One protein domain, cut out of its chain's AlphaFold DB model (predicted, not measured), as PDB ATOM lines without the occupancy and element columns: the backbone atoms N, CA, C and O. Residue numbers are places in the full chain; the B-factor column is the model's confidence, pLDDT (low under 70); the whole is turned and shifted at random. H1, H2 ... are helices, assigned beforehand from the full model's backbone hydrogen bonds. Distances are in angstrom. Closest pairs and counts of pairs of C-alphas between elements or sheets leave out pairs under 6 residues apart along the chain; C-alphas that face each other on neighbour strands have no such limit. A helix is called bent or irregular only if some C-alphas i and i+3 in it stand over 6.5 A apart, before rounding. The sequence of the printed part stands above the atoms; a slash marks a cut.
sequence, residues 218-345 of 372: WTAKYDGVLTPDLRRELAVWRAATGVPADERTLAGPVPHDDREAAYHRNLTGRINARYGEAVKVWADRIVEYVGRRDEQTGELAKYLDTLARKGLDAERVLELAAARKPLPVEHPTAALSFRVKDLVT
ATOM      1  N   TRP A 218      25.846 -30.963  40.486       79.00
ATOM      2  CA  TRP A 218      26.754 -31.235  39.369       79.00
ATOM      3  C   TRP A 218      28.232 -31.273  39.792       79.00
ATOM      4  O   TRP A 218      29.053 -31.829  39.057       79.00
ATOM      5  N   THR A 219      28.578 -30.720  40.961       79.38
ATOM      6  CA  THR A 219      29.938 -30.749  41.516       79.38
ATOM      7  C   THR A 219      30.338 -32.123  42.065       79.38
ATOM      8  O   THR A 219      31.530 -32.385  42.225       79.38
ATOM      9  N   ALA A 220      29.384 -33.046  42.252       76.56
ATOM     10  CA  ALA A 220      29.641 -34.397  42.763       76.56
ATOM     11  C   ALA A 220      30.630 -35.206  41.891       76.56
ATOM     12  O   ALA A 220      31.354 -36.089  42.348       76.56
ATOM     13  N   LYS A 221      30.735 -34.888  40.595       71.50
ATOM     14  CA  LYS A 221      31.715 -35.536  39.701       71.50
ATOM     15  C   LYS A 221      33.180 -35.174  40.019       71.50
ATOM     16  O   LYS A 221      34.096 -35.851  39.536       71.50
ATOM     17  N   TYR A 222      33.409 -34.137  40.829       72.19
ATOM     18  CA  TYR A 222      34.732 -33.684  41.265       72.19
ATOM     19  C   TYR A 222      35.121 -34.208  42.651       72.19
ATOM     20  O   TYR A 222      36.135 -33.769  43.189       72.19
ATOM     21  N   ASP A 223      34.386 -35.167  43.223       75.00
ATOM     22  CA  ASP A 223      34.659 -35.693  44.567       75.00
ATOM     23  C   ASP A 223      36.079 -36.242  44.754       75.00
ATOM     24  O   ASP A 223      36.658 -36.102  45.826       75.00
ATOM     25  N   GLY A 224      36.687 -36.775  43.690       72.62
ATOM     26  CA  GLY A 224      38.083 -37.229  43.712       72.62
ATOM     27  C   GLY A 224      39.140 -36.113  43.689       72.62
ATOM     28  O   GLY A 224      40.321 -36.403  43.851       72.62
ATOM     29  N   VAL A 225      38.746 -34.858  43.455       78.38
ATOM     30  CA  VAL A 225      39.640 -33.686  43.323       78.38
ATOM     31  C   VAL A 225      39.374 -32.676  44.445       78.38
ATOM     32  O   VAL A 225      40.309 -32.123  45.024       78.38
ATOM     33  N   LEU A 226      38.098 -32.454  44.778       83.12
ATOM     34  CA  LEU A 226      37.650 -31.544  45.828       83.12
ATOM     35  C   LEU A 226      37.784 -32.200  47.203       83.12
ATOM     36  O   LEU A 226      36.866 -32.871  47.687       83.12
ATOM     37  N   THR A 227      38.925 -31.962  47.852       88.44
ATOM     38  CA  THR A 227      39.112 -32.320  49.261       88.44
ATOM     39  C   THR A 227      38.092 -31.619  50.156       88.44
ATOM     40  O   THR A 227      37.570 -30.570  49.773       88.44
ATOM     41  N   PRO A 228      37.838 -32.136  51.374       89.62
ATOM     42  CA  PRO A 228      36.957 -31.471  52.331       89.62
ATOM     43  C   PRO A 228      37.295 -29.989  52.529       89.62
ATOM     44  O   PRO A 228      36.395 -29.160  52.565       89.62
ATOM     45  N   ASP A 229      38.581 -29.637  52.581       91.06
ATOM     46  CA  ASP A 229      39.024 -28.246  52.745       91.06
ATOM     47  C   ASP A 229      38.690 -27.385  51.521       91.06
ATOM     48  O   ASP A 229      38.105 -26.315  51.664       91.06
ATOM     49  N   LEU A 230      38.970 -27.886  50.310       91.19
ATOM     50  CA  LEU A 230      38.637 -27.180  49.071       91.19
ATOM     51  C   LEU A 230      37.127 -27.027  48.893       91.19
ATOM     52  O   LEU A 230      36.694 -26.027  48.336       91.19
ATOM     53  N   ARG A 231      36.315 -27.975  49.377       92.69
ATOM     54  CA  ARG A 231      34.851 -27.830  49.383       92.69
ATOM     55  C   ARG A 231      34.397 -26.685  50.263       92.69
ATOM     56  O   ARG A 231      33.557 -25.910  49.824       92.69
ATOM     57  N   ARG A 232      34.949 -26.581  51.476       95.25
ATOM     58  CA  ARG A 232      34.627 -25.486  52.398       95.25
ATOM     59  C   ARG A 232      35.007 -24.144  51.789       95.25
ATOM     60  O   ARG A 232      34.168 -23.255  51.717       95.25
ATOM     61  N   GLU A 233      36.229 -24.029  51.279       95.06
ATOM     62  CA  GLU A 233      36.700 -22.803  50.626       95.06
ATOM     63  C   GLU A 233      35.866 -22.447  49.391       95.06
ATOM     64  O   GLU A 233      35.461 -21.299  49.234       95.06
ATOM     65  N   LEU A 234      35.548 -23.431  48.545       94.69
ATOM     66  CA  LEU A 234      34.734 -23.216  47.352       94.69
ATOM     67  C   LEU A 234      33.298 -22.810  47.701       94.69
ATOM     68  O   LEU A 234      32.743 -21.939  47.039       94.69
ATOM     69  N   ALA A 235      32.699 -23.412  48.730       96.00
ATOM     70  CA  ALA A 235      31.359 -23.057  49.188       96.00
ATOM     71  C   ALA A 235      31.320 -21.619  49.723       96.00
ATOM     72  O   ALA A 235      30.453 -20.848  49.316       96.00
ATOM     73  N   VAL A 236      32.295 -21.229  50.554       97.62
ATOM     74  CA  VAL A 236      32.420 -19.849  51.054       97.62
ATOM     75  C   VAL A 236      32.641 -18.873  49.904       97.62
ATOM     76  O   VAL A 236      31.955 -17.858  49.842       97.62
ATOM     77  N   TRP A 237      33.548 -19.186  48.974       96.50
ATOM     78  CA  TRP A 237      33.811 -18.358  47.798       96.50
ATOM     79  C   TRP A 237      32.545 -18.137  46.967       96.50
ATOM     80  O   TRP A 237      32.166 -16.994  46.718       96.50
ATOM     81  N   ARG A 238      31.858 -19.218  46.578       95.50
ATOM     82  CA  ARG A 238      30.644 -19.150  45.753       95.50
ATOM     83  C   ARG A 238      29.513 -18.409  46.455       95.50
ATOM     84  O   ARG A 238      28.802 -17.653  45.805       95.50
ATOM     85  N   ALA A 239      29.352 -18.616  47.761       96.12
ATOM     86  CA  ALA A 239      28.350 -17.917  48.553       96.12
ATOM     87  C   ALA A 239      28.659 -16.416  48.658       96.12
ATOM     88  O   ALA A 239      27.790 -15.597  48.391       96.12
ATOM     89  N   ALA A 240      29.899 -16.048  48.983       96.25
ATOM     90  CA  ALA A 240      30.317 -14.654  49.122       96.25
ATOM     91  C   ALA A 240      30.246 -13.861  47.807       96.25
ATOM     92  O   ALA A 240      29.852 -12.701  47.823       96.25
ATOM     93  N   THR A 241      30.605 -14.485  46.682       93.44
ATOM     94  CA  THR A 241      30.599 -13.851  45.349       93.44
ATOM     95  C   THR A 241      29.266 -14.005  44.610       93.44
ATOM     96  O   THR A 241      29.090 -13.454  43.528       93.44
ATOM     97  N   GLY A 242      28.300 -14.731  45.189       92.06
ATOM     98  CA  GLY A 242      26.965 -14.879  44.613       92.06
ATOM     99  C   GLY A 242      26.894 -15.760  43.370       92.06
ATOM    100  O   GLY A 242      26.022 -15.545  42.532       92.06
ATOM    101  N   VAL A 243      27.796 -16.735  43.220       90.25
ATOM    102  CA  VAL A 243      27.831 -17.602  42.032       90.25
ATOM    103  C   VAL A 243      26.572 -18.482  41.984       90.25
ATOM    104  O   VAL A 243      26.399 -19.334  42.867       90.25
ATOM    105  N   PRO A 244      25.720 -18.356  40.947       84.69
ATOM    106  CA  PRO A 244      24.471 -19.110  40.835       84.69
ATOM    107  C   PRO A 244      24.679 -20.630  40.830       84.69
ATOM    108  O   PRO A 244      25.717 -21.134  40.409       84.69
ATOM    109  N   ALA A 245      23.696 -21.403  41.293       82.00
ATOM    110  CA  ALA A 245      23.828 -22.865  41.376       82.00
ATOM    111  C   ALA A 245      23.851 -23.565  40.000       82.00
ATOM    112  O   ALA A 245      24.414 -24.655  39.860       82.00
ATOM    113  N   ASP A 246      23.230 -22.954  38.995       75.38
ATOM    114  CA  ASP A 246      23.176 -23.421  37.611       75.38
ATOM    115  C   ASP A 246      24.444 -23.106  36.807       75.38
ATOM    116  O   ASP A 246      24.699 -23.795  35.814       75.38
ATOM    117  N   GLU A 247      25.266 -22.168  37.289       80.25
ATOM    118  CA  GLU A 247      26.598 -21.861  36.773       80.25
ATOM    119  C   GLU A 247      27.486 -23.118  36.797       80.25
ATOM    120  O   GLU A 247      27.652 -23.761  37.838       80.25
ATOM    121  N   ARG A 248      28.045 -23.497  35.638       72.69
ATOM    122  CA  ARG A 248      28.760 -24.783  35.425       72.69
ATOM    123  C   ARG A 248      30.275 -24.690  35.562       72.69
ATOM    124  O   ARG A 248      31.006 -25.603  35.161       72.69
ATOM    125  N   THR A 249      30.720 -23.594  36.141       78.81
ATOM    126  CA  THR A 249      32.097 -23.292  36.501       78.81
ATOM    127  C   THR A 249      32.251 -23.495  38.010       78.81
ATOM    128  O   THR A 249      31.320 -23.241  38.780       78.81
ATOM    129  N   LEU A 250      33.378 -24.062  38.461       82.19
ATOM    130  CA  LEU A 250      33.565 -24.413  39.878       82.19
ATOM    131  C   LEU A 250      33.569 -23.143  40.724       82.19
ATOM    132  O   LEU A 250      32.777 -23.029  41.659       82.19
ATOM    133  N   ALA A 251      34.418 -22.185  40.358       86.12
ATOM    134  CA  ALA A 251      34.583 -20.926  41.074       86.12
ATOM    135  C   ALA A 251      33.736 -19.774  40.502       86.12
ATOM    136  O   ALA A 251      33.785 -18.678  41.050       86.12
ATOM    137  N   GLY A 252      32.951 -19.993  39.444       84.88
ATOM    138  CA  GLY A 252      32.249 -18.905  38.760       84.88
ATOM    139  C   GLY A 252      33.115 -18.203  37.702       84.88
ATOM    140  O   GLY A 252      34.301 -18.533  37.546       84.88
ATOM    141  N   PRO A 253      32.537 -17.217  36.988       82.19
ATOM    142  CA  PRO A 253      33.279 -16.365  36.062       82.19
ATOM    143  C   PRO A 253      34.406 -15.611  36.779       82.19
ATOM    144  O   PRO A 253      34.371 -15.417  37.994       82.19
ATOM    145  N   VAL A 254      35.423 -15.189  36.022       82.00
ATOM    146  CA  VAL A 254      36.548 -14.425  36.581       82.00
ATOM    147  C   VAL A 254      36.030 -13.064  37.071       82.00
ATOM    148  O   VAL A 254      35.449 -12.335  36.263       82.00
ATOM    149  N   PRO A 255      36.225 -12.712  38.354       86.12
ATOM    150  CA  PRO A 255      35.816 -11.415  38.886       86.12
ATOM    151  C   PRO A 255      36.572 -10.248  38.245       86.12
ATOM    152  O   PRO A 255      37.683 -10.419  37.741       86.12
ATOM    153  N   HIS A 256      35.977  -9.054  38.306       81.25
ATOM    154  CA  HIS A 256      36.596  -7.823  37.804       81.25
ATOM    155  C   HIS A 256      37.553  -7.183  38.819       81.25
ATOM    156  O   HIS A 256      38.489  -6.503  38.411       81.25
ATOM    157  N   ASP A 257      37.327  -7.389  40.120       85.50
ATOM    158  CA  ASP A 257      38.219  -6.898  41.169       85.50
ATOM    159  C   ASP A 257      39.532  -7.700  41.192       85.50
ATOM    160  O   ASP A 257      39.528  -8.933  41.142       85.50
ATOM    161  N   ASP A 258      40.667  -7.006  41.283       85.94
ATOM    162  CA  ASP A 258      41.992  -7.625  41.187       85.94
ATOM    163  C   ASP A 258      42.289  -8.610  42.330       85.94
ATOM    164  O   ASP A 258      42.936  -9.643  42.102       85.94
ATOM    165  N   ARG A 259      41.823  -8.327  43.557       87.50
ATOM    166  CA  ARG A 259      42.039  -9.197  44.727       87.50
ATOM    167  C   ARG A 259      41.172 -10.442  44.626       87.50
ATOM    168  O   ARG A 259      41.667 -11.554  44.839       87.50
ATOM    169  N   GLU A 260      39.915 -10.272  44.229       90.44
ATOM    170  CA  GLU A 260      39.013 -11.384  43.925       90.44
ATOM    171  C   GLU A 260      39.564 -12.259  42.796       90.44
ATOM    172  O   GLU A 260      39.655 -13.479  42.939       90.44
ATOM    173  N   ALA A 261      40.029 -11.653  41.703       87.88
ATOM    174  CA  ALA A 261      40.616 -12.368  40.579       87.88
ATOM    175  C   ALA A 261      41.900 -13.119  40.976       87.88
ATOM    176  O   ALA A 261      42.141 -14.236  40.506       87.88
ATOM    177  N   ALA A 262      42.734 -12.553  41.853       89.00
ATOM    178  CA  ALA A 262      43.922 -13.230  42.372       89.00
ATOM    179  C   ALA A 262      43.563 -14.469  43.208       89.00
ATOM    180  O   ALA A 262      44.153 -15.537  43.004       89.00
ATOM    181  N   TYR A 263      42.574 -14.356  44.099       92.00
ATOM    182  CA  TYR A 263      42.105 -15.491  44.891       92.00
ATOM    183  C   TYR A 263      41.423 -16.558  44.021       92.00
ATOM    184  O   TYR A 263      41.735 -17.741  44.156       92.00
ATOM    185  N   HIS A 264      40.585 -16.155  43.059       91.00
ATOM    186  CA  HIS A 264      39.962 -17.047  42.072       91.00
ATOM    187  C   HIS A 264      41.005 -17.885  41.319       91.00
ATOM    188  O   HIS A 264      40.888 -19.115  41.243       91.00
ATOM    189  N   ARG A 265      42.082 -17.244  40.837       86.88
ATOM    190  CA  ARG A 265      43.205 -17.928  40.173       86.88
ATOM    191  C   ARG A 265      43.918 -18.899  41.111       86.88
ATOM    192  O   ARG A 265      44.228 -20.016  40.697       86.88
ATOM    193  N   ASN A 266      44.169 -18.507  42.362       90.69
ATOM    194  CA  ASN A 266      44.800 -19.379  43.355       90.69
ATOM    195  C   ASN A 266      43.942 -20.619  43.657       90.69
ATOM    196  O   ASN A 266      44.453 -21.742  43.616       90.69
ATOM    197  N   LEU A 267      42.644 -20.427  43.902       90.00
ATOM    198  CA  LEU A 267      41.693 -21.495  44.209       90.00
ATOM    199  C   LEU A 267      41.588 -22.486  43.044       90.00
ATOM    200  O   LEU A 267      41.791 -23.690  43.222       90.00
ATOM    201  N   THR A 268      41.372 -21.974  41.832       85.56
ATOM    202  CA  THR A 268      41.323 -22.783  40.606       85.56
ATOM    203  C   THR A 268      42.648 -23.512  40.362       85.56
ATOM    204  O   THR A 268      42.661 -24.693  40.012       85.56
ATOM    205  N   GLY A 269      43.782 -22.849  40.604       81.69
ATOM    206  CA  GLY A 269      45.114 -23.446  40.511       81.69
ATOM    207  C   GLY A 269      45.314 -24.619  41.475       81.69
ATOM    208  O   GLY A 269      45.796 -25.676  41.064       81.69
ATOM    209  N   ARG A 270      44.888 -24.475  42.736       87.69
ATOM    210  CA  ARG A 270      44.963 -25.530  43.761       87.69
ATOM    211  C   ARG A 270      44.073 -26.723  43.436       87.69
ATOM    212  O   ARG A 270      44.512 -27.855  43.629       87.69
ATOM    213  N   ILE A 271      42.870 -26.491  42.909       84.31
ATOM    214  CA  ILE A 271      41.986 -27.556  42.414       84.31
ATOM    215  C   ILE A 271      42.671 -28.294  41.256       84.31
ATOM    216  O   ILE A 271      42.797 -29.517  41.281       84.31
ATOM    217  N   ASN A 272      43.202 -27.553  40.282       77.75
ATOM    218  CA  ASN A 272      43.863 -28.132  39.113       77.75
ATOM    219  C   ASN A 272      45.149 -28.903  39.457       77.75
ATOM    220  O   ASN A 272      45.486 -29.887  38.800       77.75
ATOM    221  N   ALA A 273      45.873 -28.503  40.503       79.81
ATOM    222  CA  ALA A 273      47.092 -29.186  40.931       79.81
ATOM    223  C   ALA A 273      46.846 -30.621  41.430       79.81
ATOM    224  O   ALA A 273      47.779 -31.431  41.400       79.81
ATOM    225  N   ARG A 274      45.612 -30.934  41.860       77.62
ATOM    226  CA  ARG A 274      45.207 -32.250  42.382       77.62
ATOM    227  C   ARG A 274      44.960 -33.302  41.305       77.62
ATOM    228  O   ARG A 274      44.885 -34.482  41.639       77.62
ATOM    229  N   TYR A 275      44.835 -32.915  40.037       73.88
ATOM    230  CA  TYR A 275      44.764 -33.894  38.957       73.88
ATOM    231  C   TYR A 275      46.082 -34.686  38.863       73.88
ATOM    232  O   TYR A 275      47.167 -34.127  39.042       73.88
ATOM    233  N   GLY A 276      45.989 -35.995  38.605       71.81
ATOM    234  CA  GLY A 276      47.159 -36.872  38.459       71.81
ATOM    235  C   GLY A 276      48.050 -36.487  37.271       71.81
ATOM    236  O   GLY A 276      47.620 -35.766  36.374       71.81
ATOM    237  N   GLU A 277      49.288 -36.985  37.244       70.50
ATOM    238  CA  GLU A 277      50.294 -36.636  36.225       70.50
ATOM    239  C   GLU A 277      49.823 -36.921  34.789       70.50
ATOM    240  O   GLU A 277      49.918 -36.048  33.931       70.50
ATOM    241  N   ALA A 278      49.183 -38.070  34.553       69.25
ATOM    242  CA  ALA A 278      48.595 -38.407  33.253       69.25
ATOM    243  C   ALA A 278      47.536 -37.385  32.789       69.25
ATOM    244  O   ALA A 278      47.475 -37.020  31.618       69.25
ATOM    245  N   VAL A 279      46.740 -36.849  33.719       79.81
ATOM    246  CA  VAL A 279      45.756 -35.797  33.425       79.81
ATOM    247  C   VAL A 279      46.448 -34.457  33.157       79.81
ATOM    248  O   VAL A 279      45.972 -33.680  32.338       79.81
ATOM    249  N   LYS A 280      47.590 -34.172  33.791       77.81
ATOM    250  CA  LYS A 280      48.357 -32.946  33.511       77.81
ATOM    251  C   LYS A 280      48.927 -32.942  32.092       77.81
ATOM    252  O   LYS A 280      48.787 -31.927  31.422       77.81
ATOM    253  N   VAL A 281      49.441 -34.076  31.608       81.62
ATOM    254  CA  VAL A 281      49.913 -34.224  30.216       81.62
ATOM    255  C   VAL A 281      48.804 -33.884  29.219       81.62
ATOM    256  O   VAL A 281      48.996 -33.073  28.315       81.62
ATOM    257  N   TRP A 282      47.603 -34.436  29.422       84.19
ATOM    258  CA  TRP A 282      46.453 -34.101  28.584       84.19
ATOM    259  C   TRP A 282      46.030 -32.637  28.711       84.19
ATOM    260  O   TRP A 282      45.645 -32.028  27.715       84.19
ATOM    261  N   ALA A 283      46.101 -32.060  29.911       84.81
ATOM    262  CA  ALA A 283      45.781 -30.655  30.128       84.81
ATOM    263  C   ALA A 283      46.734 -29.738  29.354       84.81
ATOM    264  O   ALA A 283      46.271 -28.794  28.720       84.81
ATOM    265  N   ASP A 284      48.031 -30.033  29.354       85.62
ATOM    266  CA  ASP A 284      49.028 -29.254  28.617       85.62
ATOM    267  C   ASP A 284      48.817 -29.389  27.103       85.62
ATOM    268  O   ASP A 284      48.785 -28.386  26.391       85.62
ATOM    269  N   ARG A 285      48.493 -30.596  26.627       86.75
ATOM    270  CA  ARG A 285      48.126 -30.838  25.225       86.75
ATOM    271  C   ARG A 285      46.875 -30.068  24.793       86.75
ATOM    272  O   ARG A 285      46.822 -29.555  23.682       86.75
ATOM    273  N   ILE A 286      45.860 -29.949  25.650       88.44
ATOM    274  CA  ILE A 286      44.664 -29.132  25.368       88.44
ATOM    275  C   ILE A 286      45.030 -27.646  25.276       88.44
ATOM    276  O   ILE A 286      44.509 -26.944  24.407       88.44
ATOM    277  N   VAL A 287      45.927 -27.168  26.142       88.81
ATOM    278  CA  VAL A 287      46.392 -25.774  26.135       88.81
ATOM    279  C   VAL A 287      47.124 -25.437  24.837       88.81
ATOM    280  O   VAL A 287      46.969 -24.320  24.360       88.81
ATOM    281  N   GLU A 288      47.828 -26.377  24.204       89.44
ATOM    282  CA  GLU A 288      48.429 -26.151  22.876       89.44
ATOM    283  C   GLU A 288      47.381 -25.829  21.796       89.44
ATOM    284  O   GLU A 288      47.629 -25.000  20.923       89.44
ATOM    285  N   TYR A 289      46.188 -26.431  21.870       87.12
ATOM    286  CA  TYR A 289      45.095 -26.149  20.931       87.12
ATOM    287  C   TYR A 289      44.304 -24.888  21.287       87.12
ATOM    288  O   TYR A 289      43.837 -24.172  20.403       87.12
ATOM    289  N   VAL A 290      44.091 -24.649  22.581       86.06
ATOM    290  CA  VAL A 290      43.224 -23.574  23.085       86.06
ATOM    291  C   VAL A 290      43.991 -22.262  23.314       86.06
ATOM    292  O   VAL A 290      43.396 -21.187  23.336       86.06
ATOM    293  N   GLY A 291      45.309 -22.333  23.504       81.75
ATOM    294  CA  GLY A 291      46.205 -21.212  23.801       81.75
ATOM    295  C   GLY A 291      46.171 -20.725  25.255       81.75
ATOM    296  O   GLY A 291      46.987 -19.895  25.645       81.75
ATOM    297  N   ARG A 292      45.242 -21.223  26.080       79.56
ATOM    298  CA  ARG A 292      45.113 -20.863  27.499       79.56
ATOM    299  C   ARG A 292      44.562 -22.024  28.316       79.56
ATOM    300  O   ARG A 292      43.814 -22.846  27.794       79.56
ATOM    301  N   ARG A 293      44.901 -22.057  29.606       78.50
ATOM    302  CA  ARG A 293      44.308 -22.985  30.576       78.50
ATOM    303  C   ARG A 293      43.098 -22.329  31.236       78.50
ATOM    304  O   ARG A 293      43.180 -21.189  31.684       78.50
ATOM    305  N   ASP A 294      42.007 -23.072  31.328       76.62
ATOM    306  CA  ASP A 294      40.813 -22.713  32.092       76.62
ATOM    307  C   ASP A 294      40.416 -23.849  33.050       76.62
ATOM    308  O   ASP A 294      41.090 -24.877  33.152       76.62
ATOM    309  N   GLU A 295      39.325 -23.673  33.788       69.88
ATOM    310  CA  GLU A 295      38.835 -24.681  34.736       69.88
ATOM    311  C   GLU A 295      38.290 -25.958  34.064       69.88
ATOM    312  O   GLU A 295      38.277 -27.026  34.676       69.88
ATOM    313  N   GLN A 296      37.855 -25.872  32.799       77.75
ATOM    314  CA  GLN A 296      37.318 -27.007  32.039       77.75
ATOM    315  C   GLN A 296      38.444 -27.873  31.459       77.75
ATOM    316  O   GLN A 296      38.225 -29.041  31.123       77.75
ATOM    317  N   THR A 297      39.657 -27.323  31.377       83.75
ATOM    318  CA  THR A 297      40.846 -27.992  30.839       83.75
ATOM    319  C   THR A 297      41.157 -29.271  31.617       83.75
ATOM    320  O   THR A 297      41.387 -30.313  31.009       83.75
ATOM    321  N   GLY A 298      41.082 -29.232  32.953       78.25
ATOM    322  CA  GLY A 298      41.330 -30.407  33.797       78.25
ATOM    323  C   GLY A 298      40.304 -31.531  33.603       78.25
ATOM    324  O   GLY A 298      40.658 -32.708  33.591       78.25
ATOM    325  N   GLU A 299      39.035 -31.189  33.377       75.56
ATOM    326  CA  GLU A 299      37.969 -32.172  33.130       75.56
ATOM    327  C   GLU A 299      38.079 -32.816  31.756       75.56
ATOM    328  O   GLU A 299      37.938 -34.034  31.634       75.56
ATOM    329  N   LEU A 300      38.330 -32.015  30.717       85.62
ATOM    330  CA  LEU A 300      38.564 -32.553  29.383       85.62
ATOM    331  C   LEU A 300      39.792 -33.466  29.400       85.62
ATOM    332  O   LEU A 300      39.734 -34.572  28.868       85.62
ATOM    333  N   ALA A 301      40.850 -33.065  30.100       86.12
ATOM    334  CA  ALA A 301      42.036 -33.882  30.274       86.12
ATOM    335  C   ALA A 301      41.748 -35.207  30.996       86.12
ATOM    336  O   ALA A 301      42.163 -36.269  30.539       86.12
ATOM    337  N   LYS A 302      40.967 -35.179  32.084       81.25
ATOM    338  CA  LYS A 302      40.534 -36.387  32.806       81.25
ATOM    339  C   LYS A 302      39.664 -37.290  31.931       81.25
ATOM    340  O   LYS A 302      39.763 -38.516  32.014       81.25
ATOM    341  N   TYR A 303      38.806 -36.705  31.096       84.69
ATOM    342  CA  TYR A 303      37.976 -37.449  30.153       84.69
ATOM    343  C   TYR A 303      38.829 -38.133  29.082       84.69
ATOM    344  O   TYR A 303      38.654 -39.328  28.861       84.69
ATOM    345  N   LEU A 304      39.786 -37.422  28.483       86.12
ATOM    346  CA  LEU A 304      40.730 -37.981  27.511       86.12
ATOM    347  C   LEU A 304      41.588 -39.089  28.125       86.12
ATOM    348  O   LEU A 304      41.690 -40.163  27.543       86.12
ATOM    349  N   ASP A 305      42.098 -38.891  29.339       85.00
ATOM    350  CA  ASP A 305      42.825 -39.926  30.075       85.00
ATOM    351  C   ASP A 305      41.952 -41.166  30.334       85.00
ATOM    352  O   ASP A 305      42.385 -42.308  30.178       85.00
ATOM    353  N   THR A 306      40.672 -40.963  30.656       84.19
ATOM    354  CA  THR A 306      39.709 -42.062  30.817       84.19
ATOM    355  C   THR A 306      39.443 -42.789  29.495       84.19
ATOM    356  O   THR A 306      39.277 -44.008  29.501       84.19
ATOM    357  N   LEU A 307      39.384 -42.077  28.365       86.00
ATOM    358  CA  LEU A 307      39.242 -42.684  27.037       86.00
ATOM    359  C   LEU A 307      40.488 -43.488  26.656       86.00
ATOM    360  O   LEU A 307      40.351 -44.639  26.244       86.00
ATOM    361  N   ALA A 308      41.678 -42.924  26.877       81.94
ATOM    362  CA  ALA A 308      42.957 -43.585  26.637       81.94
ATOM    363  C   ALA A 308      43.068 -44.884  27.451       81.94
ATOM    364  O   ALA A 308      43.356 -45.945  26.902       81.94
ATOM    365  N   ARG A 309      42.713 -44.844  28.744       78.38
ATOM    366  CA  ARG A 309      42.674 -46.035  29.614       78.38
ATOM    367  C   ARG A 309      41.634 -47.081  29.196       78.38
ATOM    368  O   ARG A 309      41.778 -48.248  29.545       78.38
ATOM    369  N   LYS A 310      40.599 -46.689  28.446       84.94
ATOM    370  CA  LYS A 310      39.605 -47.598  27.848       84.94
ATOM    371  C   LYS A 310      40.038 -48.158  26.485       84.94
ATOM    372  O   LYS A 310      39.254 -48.867  25.862       84.94
ATOM    373  N   GLY A 311      41.255 -47.853  26.027       76.62
ATOM    374  CA  GLY A 311      41.800 -48.328  24.754       76.62
ATOM    375  C   GLY A 311      41.301 -47.561  23.526       76.62
ATOM    376  O   GLY A 311      41.489 -48.028  22.406       76.62
ATOM    377  N   LEU A 312      40.652 -46.406  23.712       84.38
ATOM    378  CA  LEU A 312      40.318 -45.493  22.618       84.38
ATOM    379  C   LEU A 312      41.507 -44.571  22.345       84.38
ATOM    380  O   LEU A 312      42.152 -44.094  23.278       84.38
ATOM    381  N   ASP A 313      41.754 -44.271  21.070       87.56
ATOM    382  CA  ASP A 313      42.788 -43.323  20.650       87.56
ATOM    383  C   ASP A 313      42.353 -41.880  20.966       87.56
ATOM    384  O   ASP A 313      41.785 -41.158  20.141       87.56
ATOM    385  N   ALA A 314      42.542 -41.492  22.227       84.81
ATOM    386  CA  ALA A 314      42.154 -40.187  22.746       84.81
ATOM    387  C   ALA A 314      42.912 -39.040  22.061       84.81
ATOM    388  O   ALA A 314      42.345 -37.957  21.905       84.81
ATOM    389  N   GLU A 315      44.147 -39.284  21.606       86.00
ATOM    390  CA  GLU A 315      44.935 -38.294  20.871       86.00
ATOM    391  C   GLU A 315      44.284 -38.012  19.523       86.00
ATOM    392  O   GLU A 315      43.970 -36.862  19.206       86.00
ATOM    393  N   ARG A 316      43.930 -39.071  18.788       87.12
ATOM    394  CA  ARG A 316      43.238 -38.922  17.513       87.12
ATOM    395  C   ARG A 316      41.872 -38.258  17.652       87.12
ATOM    396  O   ARG A 316      41.484 -37.453  16.805       87.12
ATOM    397  N   VAL A 317      41.127 -38.573  18.711       88.50
ATOM    398  CA  VAL A 317      39.835 -37.928  18.994       88.50
ATOM    399  C   VAL A 317      40.013 -36.431  19.271       88.50
ATOM    400  O   VAL A 317      39.225 -35.627  18.768       88.50
ATOM    401  N   LEU A 318      41.037 -36.048  20.039       89.69
ATOM    402  CA  LEU A 318      41.338 -34.649  20.343       89.69
ATOM    403  C   LEU A 318      41.721 -33.869  19.076       89.69
ATOM    404  O   LEU A 318      41.147 -32.808  18.820       89.69
ATOM    405  N   GLU A 319      42.617 -34.420  18.254       89.19
ATOM    406  CA  GLU A 319      43.013 -33.839  16.965       89.19
ATOM    407  C   GLU A 319      41.806 -33.605  16.052       89.19
ATOM    408  O   GLU A 319      41.604 -32.507  15.529       89.19
ATOM    409  N   LEU A 320      40.959 -34.627  15.881       87.00
ATOM    410  CA  LEU A 320      39.767 -34.540  15.036       87.00
ATOM    411  C   LEU A 320      38.770 -33.500  15.562       87.00
ATOM    412  O   LEU A 320      38.144 -32.786  14.775       87.00
ATOM    413  N   ALA A 321      38.616 -33.392  16.882       89.06
ATOM    414  CA  ALA A 321      37.743 -32.402  17.503       89.06
ATOM    415  C   ALA A 321      38.245 -30.963  17.285       89.06
ATOM    416  O   ALA A 321      37.439 -30.070  16.985       89.06
ATOM    417  N   ALA A 322      39.557 -30.744  17.399       88.19
ATOM    418  CA  ALA A 322      40.194 -29.453  17.155       88.19
ATOM    419  C   ALA A 322      40.137 -29.061  15.668       88.19
ATOM    420  O   ALA A 322      39.743 -27.943  15.343       88.19
ATOM    421  N   ALA A 323      40.418 -29.999  14.757       87.69
ATOM    422  CA  ALA A 323      40.467 -29.752  13.314       87.69
ATOM    423  C   ALA A 323      39.092 -29.514  12.660       87.69
ATOM    424  O   ALA A 323      39.011 -28.974  11.558       87.69
ATOM    425  N   ARG A 324      37.989 -29.912  13.308       83.56
ATOM    426  CA  ARG A 324      36.647 -29.883  12.697       83.56
ATOM    427  C   ARG A 324      36.166 -28.476  12.324       83.56
ATOM    428  O   ARG A 324      35.498 -28.320  11.306       83.56
ATOM    429  N   LYS A 325      36.434 -27.479  13.171       83.06
ATOM    430  CA  LYS A 325      36.101 -26.055  12.974       83.06
ATOM    431  C   LYS A 325      37.037 -25.189  13.831       83.06
ATOM    432  O   LYS A 325      37.447 -25.665  14.887       83.06
ATOM    433  N   PRO A 326      37.283 -23.914  13.487       85.12
ATOM    434  CA  PRO A 326      37.937 -22.981  14.405       85.12
ATOM    435  C   PRO A 326      37.251 -22.966  15.782       85.12
ATOM    436  O   PRO A 326      36.035 -23.194  15.884       85.12
ATOM    437  N   LEU A 327      38.026 -22.781  16.850       84.69
ATOM    438  CA  LEU A 327      37.484 -22.659  18.204       84.69
ATOM    439  C   LEU A 327      36.909 -21.246  18.409       84.69
ATOM    440  O   LEU A 327      37.480 -20.284  17.896       84.69
ATOM    441  N   PRO A 328      35.774 -21.112  19.119       81.56
ATOM    442  CA  PRO A 328      35.234 -19.805  19.468       81.56
ATOM    443  C   PRO A 328      36.185 -19.059  20.413       81.56
ATOM    444  O   PRO A 328      36.917 -19.675  21.187       81.56
ATOM    445  N   VAL A 329      36.147 -17.726  20.355       75.44
ATOM    446  CA  VAL A 329      36.934 -16.855  21.247       75.44
ATOM    447  C   VAL A 329      36.474 -17.028  22.702       75.44
ATOM    448  O   VAL A 329      37.289 -17.112  23.625       75.44
ATOM    449  N   GLU A 330      35.165 -17.165  22.899       68.56
ATOM    450  CA  GLU A 330      34.534 -17.421  24.190       68.56
ATOM    451  C   GLU A 330      34.402 -18.929  24.448       68.56
ATOM    452  O   GLU A 330      34.002 -19.699  23.576       68.56
ATOM    453  N   HIS A 331      34.773 -19.362  25.656       74.31
ATOM    454  CA  HIS A 331      34.714 -20.761  26.116       74.31
ATOM    455  C   HIS A 331      35.307 -21.829  25.153       74.31
ATOM    456  O   HIS A 331      34.676 -22.866  24.904       74.31
ATOM    457  N   PRO A 332      36.540 -21.651  24.635       83.50
ATOM    458  CA  PRO A 332      37.145 -22.553  23.646       83.50
ATOM    459  C   PRO A 332      37.277 -24.004  24.135       83.50
ATOM    460  O   PRO A 332      36.975 -24.941  23.392       83.50
ATOM    461  N   THR A 333      37.655 -24.217  25.398       85.25
ATOM    462  CA  THR A 333      37.799 -25.563  25.977       85.25
ATOM    463  C   THR A 333      36.460 -26.280  26.118       85.25
ATOM    464  O   THR A 333      36.376 -27.488  25.892       85.25
ATOM    465  N   ALA A 334      35.386 -25.549  26.436       82.19
ATOM    466  CA  ALA A 334      34.041 -26.115  26.501       82.19
ATOM    467  C   ALA A 334      33.575 -26.580  25.111       82.19
ATOM    468  O   ALA A 334      33.063 -27.694  24.967       82.19
ATOM    469  N   ALA A 335      33.829 -25.775  24.073       85.19
ATOM    470  CA  ALA A 335      33.535 -26.140  22.690       85.19
ATOM    471  C   ALA A 335      34.326 -27.381  22.242       85.19
ATOM    472  O   ALA A 335      33.760 -28.283  21.618       85.19
ATOM    473  N   LEU A 336      35.613 -27.464  22.588       88.62
ATOM    474  CA  LEU A 336      36.443 -28.632  22.293       88.62
ATOM    475  C   LEU A 336      35.937 -29.885  23.027       88.62
ATOM    476  O   LEU A 336      35.769 -30.936  22.409       88.62
ATOM    477  N   SER A 337      35.594 -29.755  24.311       86.81
ATOM    478  CA  SER A 337      35.025 -30.832  25.132       86.81
ATOM    479  C   SER A 337      33.718 -31.378  24.554       86.81
ATOM    480  O   SER A 337      33.530 -32.595  24.473       86.81
ATOM    481  N   PHE A 338      32.831 -30.498  24.079       85.94
ATOM    482  CA  PHE A 338      31.604 -30.903  23.396       85.94
ATOM    483  C   PHE A 338      31.895 -31.733  22.138       85.94
ATOM    484  O   PHE A 338      31.304 -32.795  21.949       85.94
ATOM    485  N   ARG A 339      32.838 -31.292  21.297       89.62
ATOM    486  CA  ARG A 339      33.196 -31.996  20.052       89.62
ATOM    487  C   ARG A 339      33.819 -33.363  20.311       89.62
ATOM    488  O   ARG A 339      33.480 -34.317  19.620       89.62
ATOM    489  N   VAL A 340      34.689 -33.464  21.313       89.25
ATOM    490  CA  VAL A 340      35.274 -34.739  21.746       89.25
ATOM    491  C   VAL A 340      34.167 -35.714  22.170       89.25
ATOM    492  O   VAL A 340      34.147 -36.859  21.721       89.25
ATOM    493  N   LYS A 341      33.182 -35.257  22.955       87.56
ATOM    494  CA  LYS A 341      32.029 -36.085  23.354       87.56
ATOM    495  C   LYS A 341      31.136 -36.476  22.171       87.56
ATOM    496  O   LYS A 341      30.678 -37.616  22.129       87.56
ATOM    497  N   ASP A 342      30.911 -35.576  21.213       85.94
ATOM    498  CA  ASP A 342      30.143 -35.855  19.985       85.94
ATOM    499  C   ASP A 342      30.805 -36.946  19.127       85.94
ATOM    500  O   ASP A 342      30.116 -37.803  18.582       85.94
ATOM    501  N   LEU A 343      32.141 -36.962  19.045       85.69
ATOM    502  CA  LEU A 343      32.889 -37.975  18.287       85.69
ATOM    503  C   LEU A 343      32.854 -39.364  18.935       85.69
ATOM    504  O   LEU A 343      32.840 -40.369  18.228       85.69
ATOM    505  N   VAL A 344      32.847 -39.423  20.268       85.38
ATOM    506  CA  VAL A 344      32.857 -40.687  21.024       85.38
ATOM    507  C   VAL A 344      31.446 -41.253  21.214       85.38
ATOM    508  O   VAL A 344      31.276 -42.463  21.362       85.38
ATOM    509  N   THR A 345      30.415 -40.404  21.204       81.50
ATOM    510  CA  THR A 345      29.032 -40.858  21.374       81.50
ATOM    511  C   THR A 345      28.539 -41.525  20.083       81.50
ATOM    512  O   THR A 345      28.519 -40.883  19.032       81.50
TER     513      THR A 345
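Overview. This is residues 218 to 345 of the 372 residues of an uncharacterized protein of Micrococcales bacterium (UniProt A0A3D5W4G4). Two lobes of helices stand side by side: in one, H5 and H6 form a V with H4 over one side and H7 over the other; the looser one holds H1, H2, H3 and the long link of residues 242 to 257. The printed part has 128 residues with seven named helices, H1 to H7 in chain order, and no named strand. It is all helix and compact, with a radius of gyration of the C-alphas of 15.1 A and spans of 41 by 30 by 24 A.

Arrangement. H3, residues 258 to 273, is close to but not clearly touching H2, residues 228 to 241; their closest C-alphas, Leu 230 and Ile 271, are 7.5 A apart. With residues 268 to 272 alone, H3 only just touches the hub H5, residues 295 to 309, with 3 pairs of C-alphas within 8 A; the closest are Asn 272 and Gly 298, 6.3 A. H5 touches H4, residues 277 to 290, at a steep tilt of 60 degrees, closest C-alphas Trp 282 and Ala 301, 4.7 A. H7, residues 332 to 344, touches H6, residues 314 to 323, closest C-alphas Ala 321 and Arg 339, 5.2 A. H1, residues 218 to 222, is apart from H2 to H7. Every O i to N i+4 pair is within hydrogen-bond range in H2, H3, H6 and H7; H4 has 9 of 10, H5 10 of 11, and H1 0 of 1, with 1 of 2 O i to N i+3 pairs.

Along the chain. H3 is 22.2 A long from C-alpha 258 at (41.992, -7.625, 41.187), H5 22.3 A, H2 20.0 A. H7 ends at C-alpha 344, (32.857, -40.687, 21.024). H1 is only just irregular: C-alphas 218 and 221 are 6.6 A apart.

Size, cuts and confidence. The farthest C-alphas, Asp 257 and Gly 311, are 44.7 A apart. The printed part has no cut; H2 to H3 is a long link. Residues 278, 295 and 330 have pLDDT under 70.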